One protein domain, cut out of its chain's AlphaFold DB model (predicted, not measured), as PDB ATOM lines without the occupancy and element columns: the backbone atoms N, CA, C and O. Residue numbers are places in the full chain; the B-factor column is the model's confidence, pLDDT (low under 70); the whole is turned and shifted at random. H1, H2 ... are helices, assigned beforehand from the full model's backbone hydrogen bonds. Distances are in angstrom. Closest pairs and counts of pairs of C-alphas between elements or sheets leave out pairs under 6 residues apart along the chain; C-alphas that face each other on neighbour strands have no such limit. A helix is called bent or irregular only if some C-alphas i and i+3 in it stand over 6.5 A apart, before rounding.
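What this domain is: This is residues 2 to 105 of the 105 residues of an uncharacterized protein of Bacillus cereus VD166 (UniProt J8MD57). Four helical rods fold back and forth in a flat zigzag: a helical hairpin of H2b and H3 lies side by side along most of its length, H2a splays away from the foot of H2b as an open V, and H1 comes near H2a on the far side of that V. H2a and H2b are the two arms of one sharply bent helix, and residues 99 to 105, of which 99 to 103 belong to H3, stand free at the end of the printed part. The printed part has 104 residues with three named helices, in the order H1, H2, H3, and no named strand; its class is all helix. It is only just loose, close to extended, with a radius of gyration of the C-alphas of 18.9 A and spans of 52 by 47 by 21 A.

Where its parts are: H1 is residues 2 to 16, 21.3 A from first to last C-alpha, and begins at C-alpha 2 at (9.135, -30.963, 33.158). H2, residues 26 to 70, was assigned by its hydrogen bonds as one helix but is bent: C-alphas 47 and 50 are 9.2 A apart. Its arm H2a is residues 26 to 47, 31.7 A long, and ends at C-alpha 47 at (18.672, -17.983, 29.242). Its arm H2b is residues 50 to 70, 29.3 A long, and is irregular, with C-alphas 65 and 68 at 7.0 A. H3 is residues 74 to 103, 44.2 A long, and ends at C-alpha 103 at (23.253, -3.598, 18.930).

How they stand to each other: H1 is close to H2a but not clearly touching; their closest C-alphas, those of Ile 4 and Ile 36, are 7.3 A apart. These two run opposite ways at a steep tilt of 40 degrees. H2a touches H2b with residues 41 to 45 alone, and H2b touches H2a with residues 51 to 53 alone; the closest C-alphas are those of Glu 44 and Gly 52, 5.9 A apart. The two arms run opposite ways at a steep tilt of 49 degrees. H2b and H3 form a helical hairpin: they touch, with 22 pairs of C-alphas within 8 A, and run opposite ways at a shallow tilt of 10 degrees. Their closest C-alphas are those of Glu 70 and Gly 77, 4.7 A apart. H1 is apart from H2b and from H3, and H2a is apart from H3. In H1, H2a and H3 every O i to N i+4 pair is within hydrogen-bond range; in H2b 14 of 17 are.

The domain as a whole: The two C-alphas farthest apart, those of Thr 19 and Asn 105, are 57.7 A apart. The printed part has no cut and ends at residue 105, the chain's last residue. The link from H1 to H2 is short, with 9 residues, and that from H2 to H3 is tight, with 3. The mean pLDDT of the printed part is 77.7; residues 2 to 8, 10 to 24 and 103 to 105 are under 70.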
ATOM      1  N   ILE A   2      10.188 -30.109  32.563       55.94
ATOM      2  CA  ILE A   2       9.135 -30.963  33.158       55.94
ATOM      3  C   ILE A   2       9.611 -31.873  34.323       55.94
ATOM      4  O   ILE A   2       8.915 -31.915  35.334       55.94
ATOM      5  N   PRO A   3      10.787 -32.538  34.277       55.50
ATOM      6  CA  PRO A   3      11.199 -33.467  35.343       55.50
ATOM      7  C   PRO A   3      11.515 -32.778  36.677       55.50
ATOM      8  O   PRO A   3      11.221 -33.305  37.745       55.50
ATOM      9  N   ILE A   4      12.096 -31.577  36.611       62.31
ATOM     10  CA  ILE A   4      12.498 -30.791  37.787       62.31
ATOM     11  C   ILE A   4      11.257 -30.223  38.472       62.31
ATOM     12  O   ILE A   4      11.140 -30.271  39.692       62.31
ATOM     13  N   LEU A   5      10.300 -29.745  37.677       63.44
ATOM     14  CA  LEU A   5       9.042 -29.199  38.173       63.44
ATOM     15  C   LEU A   5       8.217 -30.281  38.893       63.44
ATOM     16  O   LEU A   5       7.660 -30.021  39.954       63.44
ATOM     17  N   LEU A   6       8.235 -31.516  38.377       69.44
ATOM     18  CA  LEU A   6       7.602 -32.677  39.009       69.44
ATOM     19  C   LEU A   6       8.289 -33.082  40.324       69.44
ATOM     20  O   LEU A   6       7.607 -33.358  41.307       69.44
ATOM     21  N   LEU A   7       9.627 -33.074  40.369       66.50
ATOM     22  CA  LEU A   7      10.404 -33.366  41.583       66.50
ATOM     23  C   LEU A   7      10.175 -32.330  42.689       66.50
ATOM     24  O   LEU A   7       9.997 -32.696  43.851       66.50
ATOM     25  N   VAL A   8      10.137 -31.046  42.330       66.31
ATOM     26  CA  VAL A   8       9.834 -29.959  43.271       66.31
ATOM     27  C   VAL A   8       8.403 -30.097  43.793       66.31
ATOM     28  O   VAL A   8       8.189 -30.027  45.002       66.31
ATOM     29  N   LEU A   9       7.433 -30.370  42.914       71.06
ATOM     30  CA  LEU A   9       6.041 -30.600  43.306       71.06
ATOM     31  C   LEU A   9       5.908 -31.798  44.261       71.06
ATOM     32  O   LEU A   9       5.225 -31.698  45.277       71.06
ATOM     33  N   LEU A  10       6.617 -32.898  43.989       69.62
ATOM     34  CA  LEU A  10       6.667 -34.079  44.855       69.62
ATOM     35  C   LEU A  10       7.278 -33.767  46.228       69.62
ATOM     36  O   LEU A  10       6.743 -34.217  47.238       69.62
ATOM     37  N   MET A  11       8.345 -32.963  46.292       69.81
ATOM     38  CA  MET A  11       8.910 -32.488  47.565       69.81
ATOM     39  C   MET A  11       7.926 -31.612  48.353       69.81
ATOM     40  O   MET A  11       7.826 -31.753  49.574       69.81
ATOM     41  N   PHE A  12       7.168 -30.745  47.673       69.88
ATOM     42  CA  PHE A  12       6.103 -29.962  48.305       69.88
ATOM     43  C   PHE A  12       4.982 -30.864  48.830       69.88
ATOM     44  O   PHE A  12       4.593 -30.724  49.987       69.88
ATOM     45  N   MET A  13       4.517 -31.835  48.039       67.56
ATOM     46  CA  MET A  13       3.523 -32.817  48.485       67.56
ATOM     47  C   MET A  13       4.014 -33.614  49.702       67.56
ATOM     48  O   MET A  13       3.258 -33.768  50.657       67.56
ATOM     49  N   ASN A  14       5.293 -34.010  49.723       67.12
ATOM     50  CA  ASN A  14       5.947 -34.673  50.860       67.12
ATOM     51  C   ASN A  14       5.805 -33.886  52.171       67.12
ATOM     52  O   ASN A  14       5.618 -34.475  53.232       67.12
ATOM     53  N   LYS A  15       5.916 -32.552  52.106       64.62
ATOM     54  CA  LYS A  15       5.844 -31.667  53.277       64.62
ATOM     55  C   LYS A  15       4.407 -31.467  53.781       64.62
ATOM     56  O   LYS A  15       4.220 -31.252  54.973       64.62
ATOM     57  N   TRP A  16       3.414 -31.522  52.890       64.44
ATOM     58  CA  TRP A  16       2.006 -31.242  53.206       64.44
ATOM     59  C   TRP A  16       1.185 -32.487  53.566       64.44
ATOM     60  O   TRP A  16       0.273 -32.386  54.379       64.44
ATOM     61  N   TYR A  17       1.499 -33.652  52.992       62.59
ATOM     62  CA  TYR A  17       0.684 -34.864  53.153       62.59
ATOM     63  C   TYR A  17       1.076 -35.749  54.344       62.59
ATOM     64  O   TYR A  17       0.446 -36.780  54.567       62.59
ATOM     65  N   GLY A  18       2.084 -35.365  55.137       59.00
ATOM     66  CA  GLY A  18       2.502 -36.079  56.355       59.00
ATOM     67  C   GLY A  18       3.162 -37.446  56.117       59.00
ATOM     68  O   GLY A  18       3.931 -37.906  56.957       59.00
ATOM     69  N   THR A  19       2.929 -38.071  54.962       59.34
ATOM     70  CA  THR A  19       3.580 -39.296  54.500       59.34
ATOM     71  C   THR A  19       4.607 -38.983  53.410       59.34
ATOM     72  O   THR A  19       4.250 -38.465  52.348       59.34
ATOM     73  N   PRO A  20       5.897 -39.294  53.637       59.78
ATOM     74  CA  PRO A  20       6.915 -39.065  52.630       59.78
ATOM     75  C   PRO A  20       6.785 -40.089  51.485       59.78
ATOM     76  O   PRO A  20       7.138 -41.254  51.642       59.78
ATOM     77  N   ILE A  21       6.306 -39.634  50.326       64.00
ATOM     78  CA  ILE A  21       6.313 -40.307  49.015       64.00
ATOM     79  C   ILE A  21       7.756 -40.627  48.582       64.00
ATOM     80  O   ILE A  21       8.017 -41.661  47.974       64.00
ATOM     81  N   LEU A  22       8.707 -39.751  48.925       64.19
ATOM     82  CA  LEU A  22      10.147 -39.956  48.745       64.19
ATOM     83  C   LEU A  22      10.824 -40.038  50.119       64.19
ATOM     84  O   LEU A  22      10.995 -39.018  50.790       64.19
ATOM     85  N   GLN A  23      11.207 -41.248  50.537       67.44
ATOM     86  CA  GLN A  23      12.034 -41.485  51.725       67.44
ATOM     87  C   GLN A  23      13.514 -41.368  51.354       67.44
ATOM     88  O   GLN A  23      14.199 -42.356  51.103       67.44
ATOM     89  N   LEU A  24      13.994 -40.132  51.277       69.56
ATOM     90  CA  LEU A  24      15.411 -39.841  51.092       69.56
ATOM     91  C   LEU A  24      16.049 -39.604  52.457       69.56
ATOM     92  O   LEU A  24      15.484 -38.913  53.307       69.56
ATOM     93  N   SER A  25      17.248 -40.143  52.664       76.88
ATOM     94  CA  SER A  25      18.037 -39.781  53.838       76.88
ATOM     95  C   SER A  25      18.369 -38.285  53.813       76.88
ATOM     96  O   SER A  25      18.353 -37.637  52.760       76.88
ATOM     97  N   THR A  26      18.709 -37.714  54.969       74.25
ATOM     98  CA  THR A  26      19.073 -36.295  55.077       74.25
ATOM     99  C   THR A  26      20.205 -35.930  54.108       74.25
ATOM    100  O   THR A  26      20.123 -34.924  53.407       74.25
ATOM    101  N   MET A  27      21.220 -36.795  53.986       79.50
ATOM    102  CA  MET A  27      22.319 -36.616  53.029       79.50
ATOM    103  C   MET A  27      21.842 -36.656  51.573       79.50
ATOM    104  O   MET A  27      22.237 -35.808  50.778       79.50
ATOM    105  N   GLN A  28      20.961 -37.595  51.215       73.19
ATOM    106  CA  GLN A  28      20.410 -37.683  49.857       73.19
ATOM    107  C   GLN A  28      19.552 -36.464  49.509       73.19
ATOM    108  O   GLN A  28      19.607 -35.970  48.386       73.19
ATOM    109  N   THR A  29      18.806 -35.942  50.483       79.00
ATOM    110  CA  THR A  29      18.016 -34.719  50.329       79.00
ATOM    111  C   THR A  29      18.912 -33.512  50.053       79.00
ATOM    112  O   THR A  29      18.625 -32.746  49.134       79.00
ATOM    113  N   TYR A  30      20.029 -33.366  50.777       74.94
ATOM    114  CA  TYR A  30      21.001 -32.302  50.508       74.94
ATOM    115  C   TYR A  30      21.648 -32.437  49.126       74.94
ATOM    116  O   TYR A  30      21.711 -31.455  48.390       74.94
ATOM    117  N   ILE A  31      22.072 -33.645  48.738       82.88
ATOM    118  CA  ILE A  31      22.664 -33.899  47.413       82.88
ATOM    119  C   ILE A  31      21.665 -33.563  46.297       82.88
ATOM    120  O   ILE A  31      22.032 -32.917  45.311       82.88
ATOM    121  N   LEU A  32      20.396 -33.952  46.457       80.00
ATOM    122  CA  LEU A  32      19.340 -33.644  45.494       80.00
ATOM    123  C   LEU A  32      19.094 -32.132  45.405       80.00
ATOM    124  O   LEU A  32      19.032 -31.591  44.304       80.00
ATOM    125  N   ALA A  33      19.004 -31.443  46.545       75.62
ATOM    126  CA  ALA A  33      18.804 -29.996  46.594       75.62
ATOM    127  C   ALA A  33      19.951 -29.236  45.907       75.62
ATOM    128  O   ALA A  33      19.693 -28.357  45.086       75.62
ATOM    129  N   VAL A  34      21.205 -29.620  46.171       78.25
ATOM    130  CA  VAL A  34      22.388 -29.040  45.511       78.25
ATOM    131  C   VAL A  34      22.357 -29.299  44.005       78.25
ATOM    132  O   VAL A  34      22.609 -28.389  43.220       78.25
ATOM    133  N   SER A  35      21.991 -30.511  43.585       82.31
ATOM    134  CA  SER A  35      21.910 -30.869  42.163       82.31
ATOM    135  C   SER A  35      20.838 -30.060  41.425       82.31
ATOM    136  O   SER A  35      21.091 -29.546  40.336       82.31
ATOM    137  N   ILE A  36      19.653 -29.897  42.024       83.19
ATOM    138  CA  ILE A  36      18.573 -29.069  41.467       83.19
ATOM    139  C   ILE A  36      19.011 -27.604  41.393       83.19
ATOM    140  O   ILE A  36      18.800 -26.960  40.366       83.19
ATOM    141  N   PHE A  37      19.648 -27.092  42.447       80.50
ATOM    142  CA  PHE A  37      20.157 -25.725  42.477       80.50
ATOM    143  C   PHE A  37      21.169 -25.472  41.351       80.50
ATOM    144  O   PHE A  37      21.028 -24.498  40.618       80.50
ATOM    145  N   LEU A  38      22.128 -26.381  41.143       83.69
ATOM    146  CA  LEU A  38      23.099 -26.280  40.049       83.69
ATOM    147  C   LEU A  38      22.431 -26.316  38.670       83.69
ATOM    148  O   LEU A  38      22.790 -25.525  37.801       83.69
ATOM    149  N   LEU A  39      21.447 -27.195  38.464       83.75
ATOM    150  CA  LEU A  39      20.708 -27.265  37.201       83.75
ATOM    151  C   LEU A  39      19.931 -25.976  36.908       83.75
ATOM    152  O   LEU A  39      19.921 -25.522  35.763       83.75
ATOM    153  N   LEU A  40      19.297 -25.386  37.924       80.62
ATOM    154  CA  LEU A  40      18.621 -24.095  37.791       80.62
ATOM    155  C   LEU A  40      19.616 -22.986  37.447       80.62
ATOM    156  O   LEU A  40      19.371 -22.234  36.510       80.62
ATOM    157  N   LEU A  41      20.764 -22.954  38.128       79.69
ATOM    158  CA  LEU A  41      21.816 -21.962  37.909       79.69
ATOM    159  C   LEU A  41      22.378 -22.054  36.480       79.69
ATOM    160  O   LEU A  41      22.509 -21.042  35.800       79.69
ATOM    161  N   ILE A  42      22.624 -23.268  35.977       80.94
ATOM    162  CA  ILE A  42      23.038 -23.496  34.582       80.94
ATOM    163  C   ILE A  42      21.949 -23.037  33.604       80.94
ATOM    164  O   ILE A  42      22.256 -22.384  32.606       80.94
ATOM    165  N   GLY A  43      20.681 -23.356  33.881       80.38
ATOM    166  CA  GLY A  43      19.554 -22.903  33.063       80.38
ATOM    167  C   GLY A  43      19.456 -21.377  33.004       80.38
ATOM    168  O   GLY A  43      19.218 -20.809  31.941       80.38
ATOM    169  N   GLU A  44      19.707 -20.710  34.122       76.69
ATOM    170  CA  GLU A  44      19.670 -19.257  34.232       76.69
ATOM    171  C   GLU A  44      20.828 -18.580  33.489       76.69
ATOM    172  O   GLU A  44      20.594 -17.610  32.766       76.69
ATOM    173  N   VAL A  45      22.043 -19.148  33.549       81.38
ATOM    174  CA  VAL A  45      23.170 -18.730  32.691       81.38
ATOM    175  C   VAL A  45      22.819 -18.882  31.215       81.38
ATOM    176  O   VAL A  45      23.170 -18.028  30.409       81.38
ATOM    177  N   TYR A  46      22.145 -19.965  30.831       79.12
ATOM    178  CA  TYR A  46      21.822 -20.211  29.428       79.12
ATOM    179  C   TYR A  46      20.786 -19.217  28.880       79.12
ATOM    180  O   TYR A  46      20.917 -18.759  27.748       79.12
ATOM    181  N   VAL A  47      19.768 -18.866  29.675       75.81
ATOM    182  CA  VAL A  47      18.672 -17.983  29.242       75.81
ATOM    183  C   VAL A  47      19.044 -16.502  29.349       75.81
ATOM    184  O   VAL A  47      18.798 -15.743  28.417       75.81
ATOM    185  N   LEU A  48      19.622 -16.084  30.478       75.62
ATOM    186  CA  LEU A  48      19.880 -14.673  30.802       75.62
ATOM    187  C   LEU A  48      21.373 -14.314  30.768       75.62
ATOM    188  O   LEU A  48      21.757 -13.175  31.051       75.62
ATOM    189  N   GLY A  49      22.239 -15.273  30.439       81.25
ATOM    190  CA  GLY A  49      23.680 -15.095  30.531       81.25
ATOM    191  C   GLY A  49      24.161 -14.975  31.976       81.25
ATOM    192  O   GLY A  49      23.434 -15.179  32.949       81.25
ATOM    193  N   TRP A  50      25.412 -14.547  32.125       81.00
ATOM    194  CA  TRP A  50      26.012 -14.256  33.429       81.00
ATOM    195  C   TRP A  50      25.280 -13.156  34.215       81.00
ATOM    196  O   TRP A  50      25.405 -13.102  35.436       81.00
ATOM    197  N   MET A  51      24.484 -12.312  33.549       81.31
ATOM    198  CA  MET A  51      23.703 -11.269  34.220       81.31
ATOM    199  C   MET A  51      22.588 -11.848  35.096       81.31
ATOM    200  O   MET A  51      22.398 -11.347  36.201       81.31
ATOM    201  N   GLY A  52      21.913 -12.923  34.668       78.19
ATOM    202  CA  GLY A  52      20.902 -13.597  35.496       78.19
ATOM    203  C   GLY A  52      21.492 -14.120  36.807       78.19
ATOM    204  O   GLY A  52      20.989 -13.834  37.891       78.19
ATOM    205  N   VAL A  53      22.659 -14.766  36.721       82.50
ATOM    206  CA  VAL A  53      23.378 -15.273  37.899       82.50
ATOM    207  C   VAL A  53      23.805 -14.154  38.844       82.50
ATOM    208  O   VAL A  53      23.650 -14.287  40.057       82.50
ATOM    209  N   LEU A  54      24.321 -13.039  38.321       84.00
ATOM    210  CA  LEU A  54      24.729 -11.903  39.154       84.00
ATOM    211  C   LEU A  54      23.539 -11.266  39.882       84.00
ATOM    212  O   LEU A  54      23.668 -10.911  41.053       84.00
ATOM    213  N   VAL A  55      22.382 -11.165  39.222       83.56
ATOM    214  CA  VAL A  55      21.153 -10.615  39.814       83.56
ATOM    215  C   VAL A  55      20.627 -11.478  40.961       83.56
ATOM    216  O   VAL A  55      20.047 -10.927  41.891       83.56
ATOM    217  N   LEU A  56      20.873 -12.790  40.960       80.94
ATOM    218  CA  LEU A  56      20.536 -13.642  42.102       80.94
ATOM    219  C   LEU A  56      21.625 -13.676  43.176       80.94
ATOM    220  O   LEU A  56      21.320 -13.514  44.355       80.94
ATOM    221  N   ILE A  57      22.890 -13.879  42.796       85.25
ATOM    222  CA  ILE A  57      23.986 -14.083  43.754       85.25
ATOM    223  C   ILE A  57      24.283 -12.812  44.549       85.25
ATOM    224  O   ILE A  57      24.519 -12.900  45.752       85.25
ATOM    225  N   VAL A  58      24.273 -11.635  43.914       86.81
ATOM    226  CA  VAL A  58      24.672 -10.387  44.580       86.81
ATOM    227  C   VAL A  58      23.716 -10.025  45.727       86.81
ATOM    228  O   VAL A  58      24.202  -9.834  46.845       86.81
ATOM    229  N   PRO A  59      22.379 -10.007  45.547       85.94
ATOM    230  CA  PRO A  59      21.456  -9.801  46.661       85.94
ATOM    231  C   PRO A  59      21.551 -10.892  47.730       85.94
ATOM    232  O   PRO A  59      21.484 -10.571  48.917       85.94
ATOM    233  N   LEU A  60      21.756 -12.158  47.340       85.44
ATOM    234  CA  LEU A  60      21.912 -13.265  48.291       85.44
ATOM    235  C   LEU A  60      23.157 -13.081  49.170       85.44
ATOM    236  O   LEU A  60      23.097 -13.265  50.386       85.44
ATOM    237  N   ALA A  61      24.275 -12.675  48.564       86.38
ATOM    238  CA  ALA A  61      25.525 -12.394  49.256       86.38
ATOM    239  C   ALA A  61      25.376 -11.205  50.214       86.38
ATOM    240  O   ALA A  61      25.822 -11.289  51.356       86.38
ATOM    241  N   ILE A  62      24.692 -10.130  49.796       87.31
ATOM    242  CA  ILE A  62      24.374  -8.990  50.672       87.31
ATOM    243  C   ILE A  62      23.512  -9.456  51.850       87.31
ATOM    244  O   ILE A  62      23.796  -9.110  52.995       87.31
ATOM    245  N   MET A  63      22.497 -10.287  51.600       85.62
ATOM    246  CA  MET A  63      21.660 -10.868  52.651       85.62
ATOM    247  C   MET A  63      22.478 -11.649  53.682       85.62
ATOM    248  O   MET A  63      22.267 -11.465  54.879       85.62
ATOM    249  N   PHE A  64      23.418 -12.481  53.227       86.44
ATOM    250  CA  PHE A  64      24.281 -13.275  54.102       86.44
ATOM    251  C   PHE A  64      25.284 -12.422  54.880       86.44
ATOM    252  O   PHE A  64      25.412 -12.594  56.088       86.44
ATOM    253  N   LEU A  65      25.957 -11.482  54.213       86.25
ATOM    254  CA  LEU A  65      26.947 -10.598  54.836       86.25
ATOM    255  C   LEU A  65      26.327  -9.711  55.916       86.25
ATOM    256  O   LEU A  65      26.939  -9.469  56.953       86.25
ATOM    257  N   PHE A  66      25.103  -9.240  55.686       84.12
ATOM    258  CA  PHE A  66      24.413  -8.358  56.621       84.12
ATOM    259  C   PHE A  66      23.586  -9.101  57.670       84.12
ATOM    260  O   PHE A  66      23.108  -8.454  58.599       84.12
ATOM    261  N   LYS A  67      23.454 -10.432  57.568       81.69
ATOM    262  CA  LYS A  67      22.679 -11.251  58.511       81.69
ATOM    263  C   LYS A  67      23.097 -10.998  59.961       81.69
ATOM    264  O   LYS A  67      22.244 -10.773  60.805       81.69
ATOM    265  N   ASP A  68      24.403 -10.973  60.223       78.88
ATOM    266  CA  ASP A  68      24.939 -10.798  61.581       78.88
ATOM    267  C   ASP A  68      25.198  -9.315  61.939       78.88
ATOM    268  O   ASP A  68      25.438  -8.976  63.100       78.88
ATOM    269  N   LEU A  69      25.171  -8.412  60.949       76.56
ATOM    270  CA  LEU A  69      25.395  -6.969  61.133       76.56
ATOM    271  C   LEU A  69      24.102  -6.224  61.485       76.56
ATOM    272  O   LEU A  69      24.132  -5.276  62.271       76.56
ATOM    273  N   GLU A  70      22.973  -6.661  60.930       70.62
ATOM    274  CA  GLU A  70      21.643  -6.098  61.188       70.62
ATOM    275  C   GLU A  70      21.223  -6.271  62.654       70.62
ATOM    276  O   GLU A  70      20.683  -5.340  63.249       70.62
ATOM    277  N   GLU A  71      21.571  -7.403  63.275       73.50
ATOM    278  CA  GLU A  71      21.324  -7.657  64.702       73.50
ATOM    279  C   GLU A  71      22.097  -6.702  65.626       73.50
ATOM    280  O   GLU A  71      21.709  -6.486  66.772       73.50
ATOM    281  N   ARG A  72      23.195  -6.109  65.140       77.69
ATOM    282  CA  ARG A  72      24.069  -5.241  65.942       77.69
ATOM    283  C   ARG A  72      23.680  -3.772  65.890       77.69
ATOM    284  O   ARG A  72      23.973  -3.045  66.837       77.69
ATOM    285  N   ASN A  73      23.099  -3.296  64.787       79.75
ATOM    286  CA  ASN A  73      22.714  -1.892  64.657       79.75
ATOM    287  C   ASN A  73      21.674  -1.679  63.548       79.75
ATOM    288  O   ASN A  73      21.854  -2.129  62.417       79.75
ATOM    289  N   VAL A  74      20.653  -0.868  63.837       81.56
ATOM    290  CA  VAL A  74      19.618  -0.440  62.882       81.56
ATOM    291  C   VAL A  74      20.223   0.227  61.639       81.56
ATOM    292  O   VAL A  74      19.735   0.024  60.527       81.56
ATOM    293  N   PHE A  75      21.333   0.962  61.786       86.06
ATOM    294  CA  PHE A  75      22.033   1.573  60.649       86.06
ATOM    295  C   PHE A  75      22.542   0.539  59.629       86.06
ATOM    296  O   PHE A  75      22.493   0.795  58.425       86.06
ATOM    297  N   TRP A  76      22.967  -0.650  60.078       84.75
ATOM    298  CA  TRP A  76      23.373  -1.736  59.181       84.75
ATOM    299  C   TRP A  76      22.176  -2.350  58.445       84.75
ATOM    300  O   TRP A  76      22.311  -2.707  57.276       84.75
ATOM    301  N   GLY A  77      20.996  -2.389  59.073       82.94
ATOM    302  CA  GLY A  77      19.747  -2.776  58.408       82.94
ATOM    303  C   GLY A  77      19.368  -1.825  57.266       82.94
ATOM    304  O   GLY A  77      19.045  -2.265  56.165       82.94
ATOM    305  N   ILE A  78      19.502  -0.510  57.475       86.12
ATOM    306  CA  ILE A  78      19.254   0.491  56.420       86.12
ATOM    307  C   ILE A  78      20.282   0.352  55.285       86.12
ATOM    308  O   ILE A  78      19.915   0.359  54.108       86.12
ATOM    309  N   ALA A  79      21.563   0.170  55.623       86.12
ATOM    310  CA  ALA A  79      22.623  -0.039  54.637       86.12
ATOM    311  C   ALA A  79      22.402  -1.311  53.797       86.12
ATOM    312  O   ALA A  79      22.595  -1.276  52.582       86.12
ATOM    313  N   LYS A  80      21.929  -2.404  54.411       85.94
ATOM    314  CA  LYS A  80      21.550  -3.647  53.719       85.94
ATOM    315  C   LYS A  80      20.488  -3.396  52.654       85.94
ATOM    316  O   LYS A  80      20.653  -3.823  51.513       85.94
ATOM    317  N   ILE A  81      19.416  -2.688  53.016       85.38
ATOM    318  CA  ILE A  81      18.312  -2.375  52.102       85.38
ATOM    319  C   ILE A  81      18.824  -1.512  50.941       85.38
ATOM    320  O   ILE A  81      18.577  -1.838  49.780       85.38
ATOM    321  N   LEU A  82      19.595  -0.461  51.237       90.00
ATOM    322  CA  LEU A  82      20.187   0.405  50.213       90.00
ATOM    323  C   LEU A  82      21.104  -0.365  49.258       90.00
ATOM    324  O   LEU A  82      21.030  -0.160  48.049       90.00
ATOM    325  N   LEU A  83      21.934  -1.275  49.771       89.25
ATOM    326  CA  LEU A  83      22.816  -2.102  48.948       89.25
ATOM    327  C   LEU A  83      22.043  -3.133  48.124       89.25
ATOM    328  O   LEU A  83      22.386  -3.340  46.963       89.25
ATOM    329  N   MET A  84      20.982  -3.737  48.667       88.56
ATOM    330  CA  MET A  84      20.118  -4.638  47.900       88.56
ATOM    331  C   MET A  84      19.507  -3.914  46.700       88.56
ATOM    332  O   MET A  84      19.754  -4.313  45.563       88.56
ATOM    333  N   TYR A  85      18.791  -2.809  46.923       87.50
ATOM    334  CA  TYR A  85      18.177  -2.049  45.829       87.50
ATOM    335  C   TYR A  85      19.220  -1.432  44.887       87.50
ATOM    336  O   TYR A  85      19.061  -1.486  43.666       87.50
ATOM    337  N   GLY A  86      20.311  -0.896  45.437       89.81
ATOM    338  CA  GLY A  86      21.402  -0.307  44.665       89.81
ATOM    339  C   GLY A  86      22.102  -1.320  43.763       89.81
ATOM    340  O   GLY A  86      22.402  -1.005  42.613       89.81
ATOM    341  N   SER A  87      22.304  -2.550  44.242       89.56
ATOM    342  CA  SER A  87      22.914  -3.620  43.449       89.56
ATOM    343  C   SER A  87      22.038  -4.030  42.267       89.56
ATOM    344  O   SER A  87      22.540  -4.114  41.148       89.56
ATOM    345  N   ILE A  88      20.725  -4.180  42.474       87.81
ATOM    346  CA  ILE A  88      19.771  -4.499  41.404       87.81
ATOM    347  C   ILE A  88      19.755  -3.376  40.364       87.81
ATOM    348  O   ILE A  88      19.878  -3.637  39.168       87.81
ATOM    349  N   TYR A  89      19.667  -2.119  40.808       88.69
ATOM    350  CA  TYR A  89      19.675  -0.966  39.906       88.69
ATOM    351  C   TYR A  89      20.982  -0.868  39.102       88.69
ATOM    352  O   TYR A  89      20.961  -0.651  37.887       88.69
ATOM    353  N   GLY A  90      22.126  -1.069  39.763       88.31
ATOM    354  CA  GLY A  90      23.441  -1.068  39.130       88.31
ATOM    355  C   GLY A  90      23.582  -2.174  38.085       88.31
ATOM    356  O   GLY A  90      24.013  -1.905  36.963       88.31
ATOM    357  N   LEU A  91      23.149  -3.393  38.419       88.25
ATOM    358  CA  LEU A  91      23.142  -4.529  37.498       88.25
ATOM    359  C   LEU A  91      22.211  -4.288  36.306       88.25
ATOM    360  O   LEU A  91      22.594  -4.570  35.174       88.25
ATOM    361  N   MET A  92      21.036  -3.695  36.520       86.38
ATOM    362  CA  MET A  92      20.105  -3.360  35.440       86.38
ATOM    363  C   MET A  92      20.704  -2.329  34.473       86.38
ATOM    364  O   MET A  92      20.689  -2.531  33.259       86.38
ATOM    365  N   ARG A  93      21.315  -1.253  34.994       87.12
ATOM    366  CA  ARG A  93      22.020  -0.254  34.167       87.12
ATOM    367  C   ARG A  93      23.202  -0.851  33.414       87.12
ATOM    368  O   ARG A  93      23.457  -0.458  32.277       87.12
ATOM    369  N   TRP A  94      23.925  -1.776  34.037       85.31
ATOM    370  CA  TRP A  94      25.019  -2.491  33.393       85.31
ATOM    371  C   TRP A  94      24.512  -3.398  32.265       85.31
ATOM    372  O   TRP A  94      25.075  -3.375  31.173       85.31
ATOM    373  N   SER A  95      23.418  -4.129  32.498       82.88
ATOM    374  CA  SER A  95      22.782  -4.996  31.499       82.88
ATOM    375  C   SER A  95      22.409  -4.215  30.245       82.88
ATOM    376  O   SER A  95      22.798  -4.598  29.145       82.88
ATOM    377  N   LEU A  96      21.743  -3.070  30.420       83.25
ATOM    378  CA  LEU A  96      21.330  -2.207  29.311       83.25
ATOM    379  C   LEU A  96      22.526  -1.707  28.492       83.25
ATOM    380  O   LEU A  96      22.481  -1.725  27.267       83.25
ATOM    381  N   LYS A  97      23.633  -1.329  29.148       83.69
ATOM    382  CA  LYS A  97      24.858  -0.912  28.446       83.69
ATOM    383  C   LYS A  97      25.489  -2.038  27.628       83.69
ATOM    384  O   LYS A  97      26.041  -1.770  26.563       83.69
ATOM    385  N   ILE A  98      25.464  -3.277  28.127       81.62
ATOM    386  CA  ILE A  98      25.951  -4.437  27.364       81.62
ATOM    387  C   ILE A  98      25.083  -4.628  26.120       81.62
ATOM    388  O   ILE A  98      25.613  -4.859  25.036       81.62
ATOM    389  N   GLU A  99      23.768  -4.522  26.274       78.69
ATOM    390  CA  GLU A  99      22.808  -4.733  25.194       78.69
ATOM    391  C   GLU A  99      22.900  -3.641  24.116       78.69
ATOM    392  O   GLU A  99      23.001  -3.964  22.933       78.69
ATOM    393  N   GLU A 100      23.036  -2.368  24.511       77.94
ATOM    394  CA  GLU A 100      23.342  -1.257  23.596       77.94
ATOM    395  C   GLU A 100      24.622  -1.527  22.793       77.94
ATOM    396  O   GLU A 100      24.626  -1.426  21.566       77.94
ATOM    397  N   ARG A 101      25.705  -1.949  23.459       73.81
ATOM    398  CA  ARG A 101      26.995  -2.260  22.812       73.81
ATOM    399  C   ARG A 101      26.909  -3.430  21.834       73.81
ATOM    400  O   ARG A 101      27.684  -3.468  20.886       73.81
ATOM    401  N   LYS A 102      25.986  -4.363  22.062       70.88
ATOM    402  CA  LYS A 102      25.736  -5.515  21.188       70.88
ATOM    403  C   LYS A 102      24.891  -5.156  19.962       70.88
ATOM    404  O   LYS A 102      24.954  -5.873  18.978       70.88
ATOM    405  N   SER A 103      24.105  -4.078  20.032       68.44
ATOM    406  CA  SER A 103      23.253  -3.598  18.930       68.44
ATOM    407  C   SER A 103      23.972  -2.683  17.929       68.44
ATOM    408  O   SER A 103      23.523  -2.538  16.798       68.44
ATOM    409  N   VAL A 104      25.074  -2.053  18.350       65.06
ATOM    410  CA  VAL A 104      25.851  -1.092  17.541       65.06
ATOM    411  C   VAL A 104      26.937  -1.780  16.696       65.06
ATOM    412  O   VAL A 104      27.542  -1.140  15.839       65.06
ATOM    413  N   ASN A 105      27.186  -3.071  16.926       49.69
ATOM    414  CA  ASN A 105      28.265  -3.849  16.318       49.69
ATOM    415  C   ASN A 105      27.708  -5.003  15.485       49.69
ATOM    416  O   ASN A 105      28.288  -5.280  14.414       49.69
TER     417      ASN A 105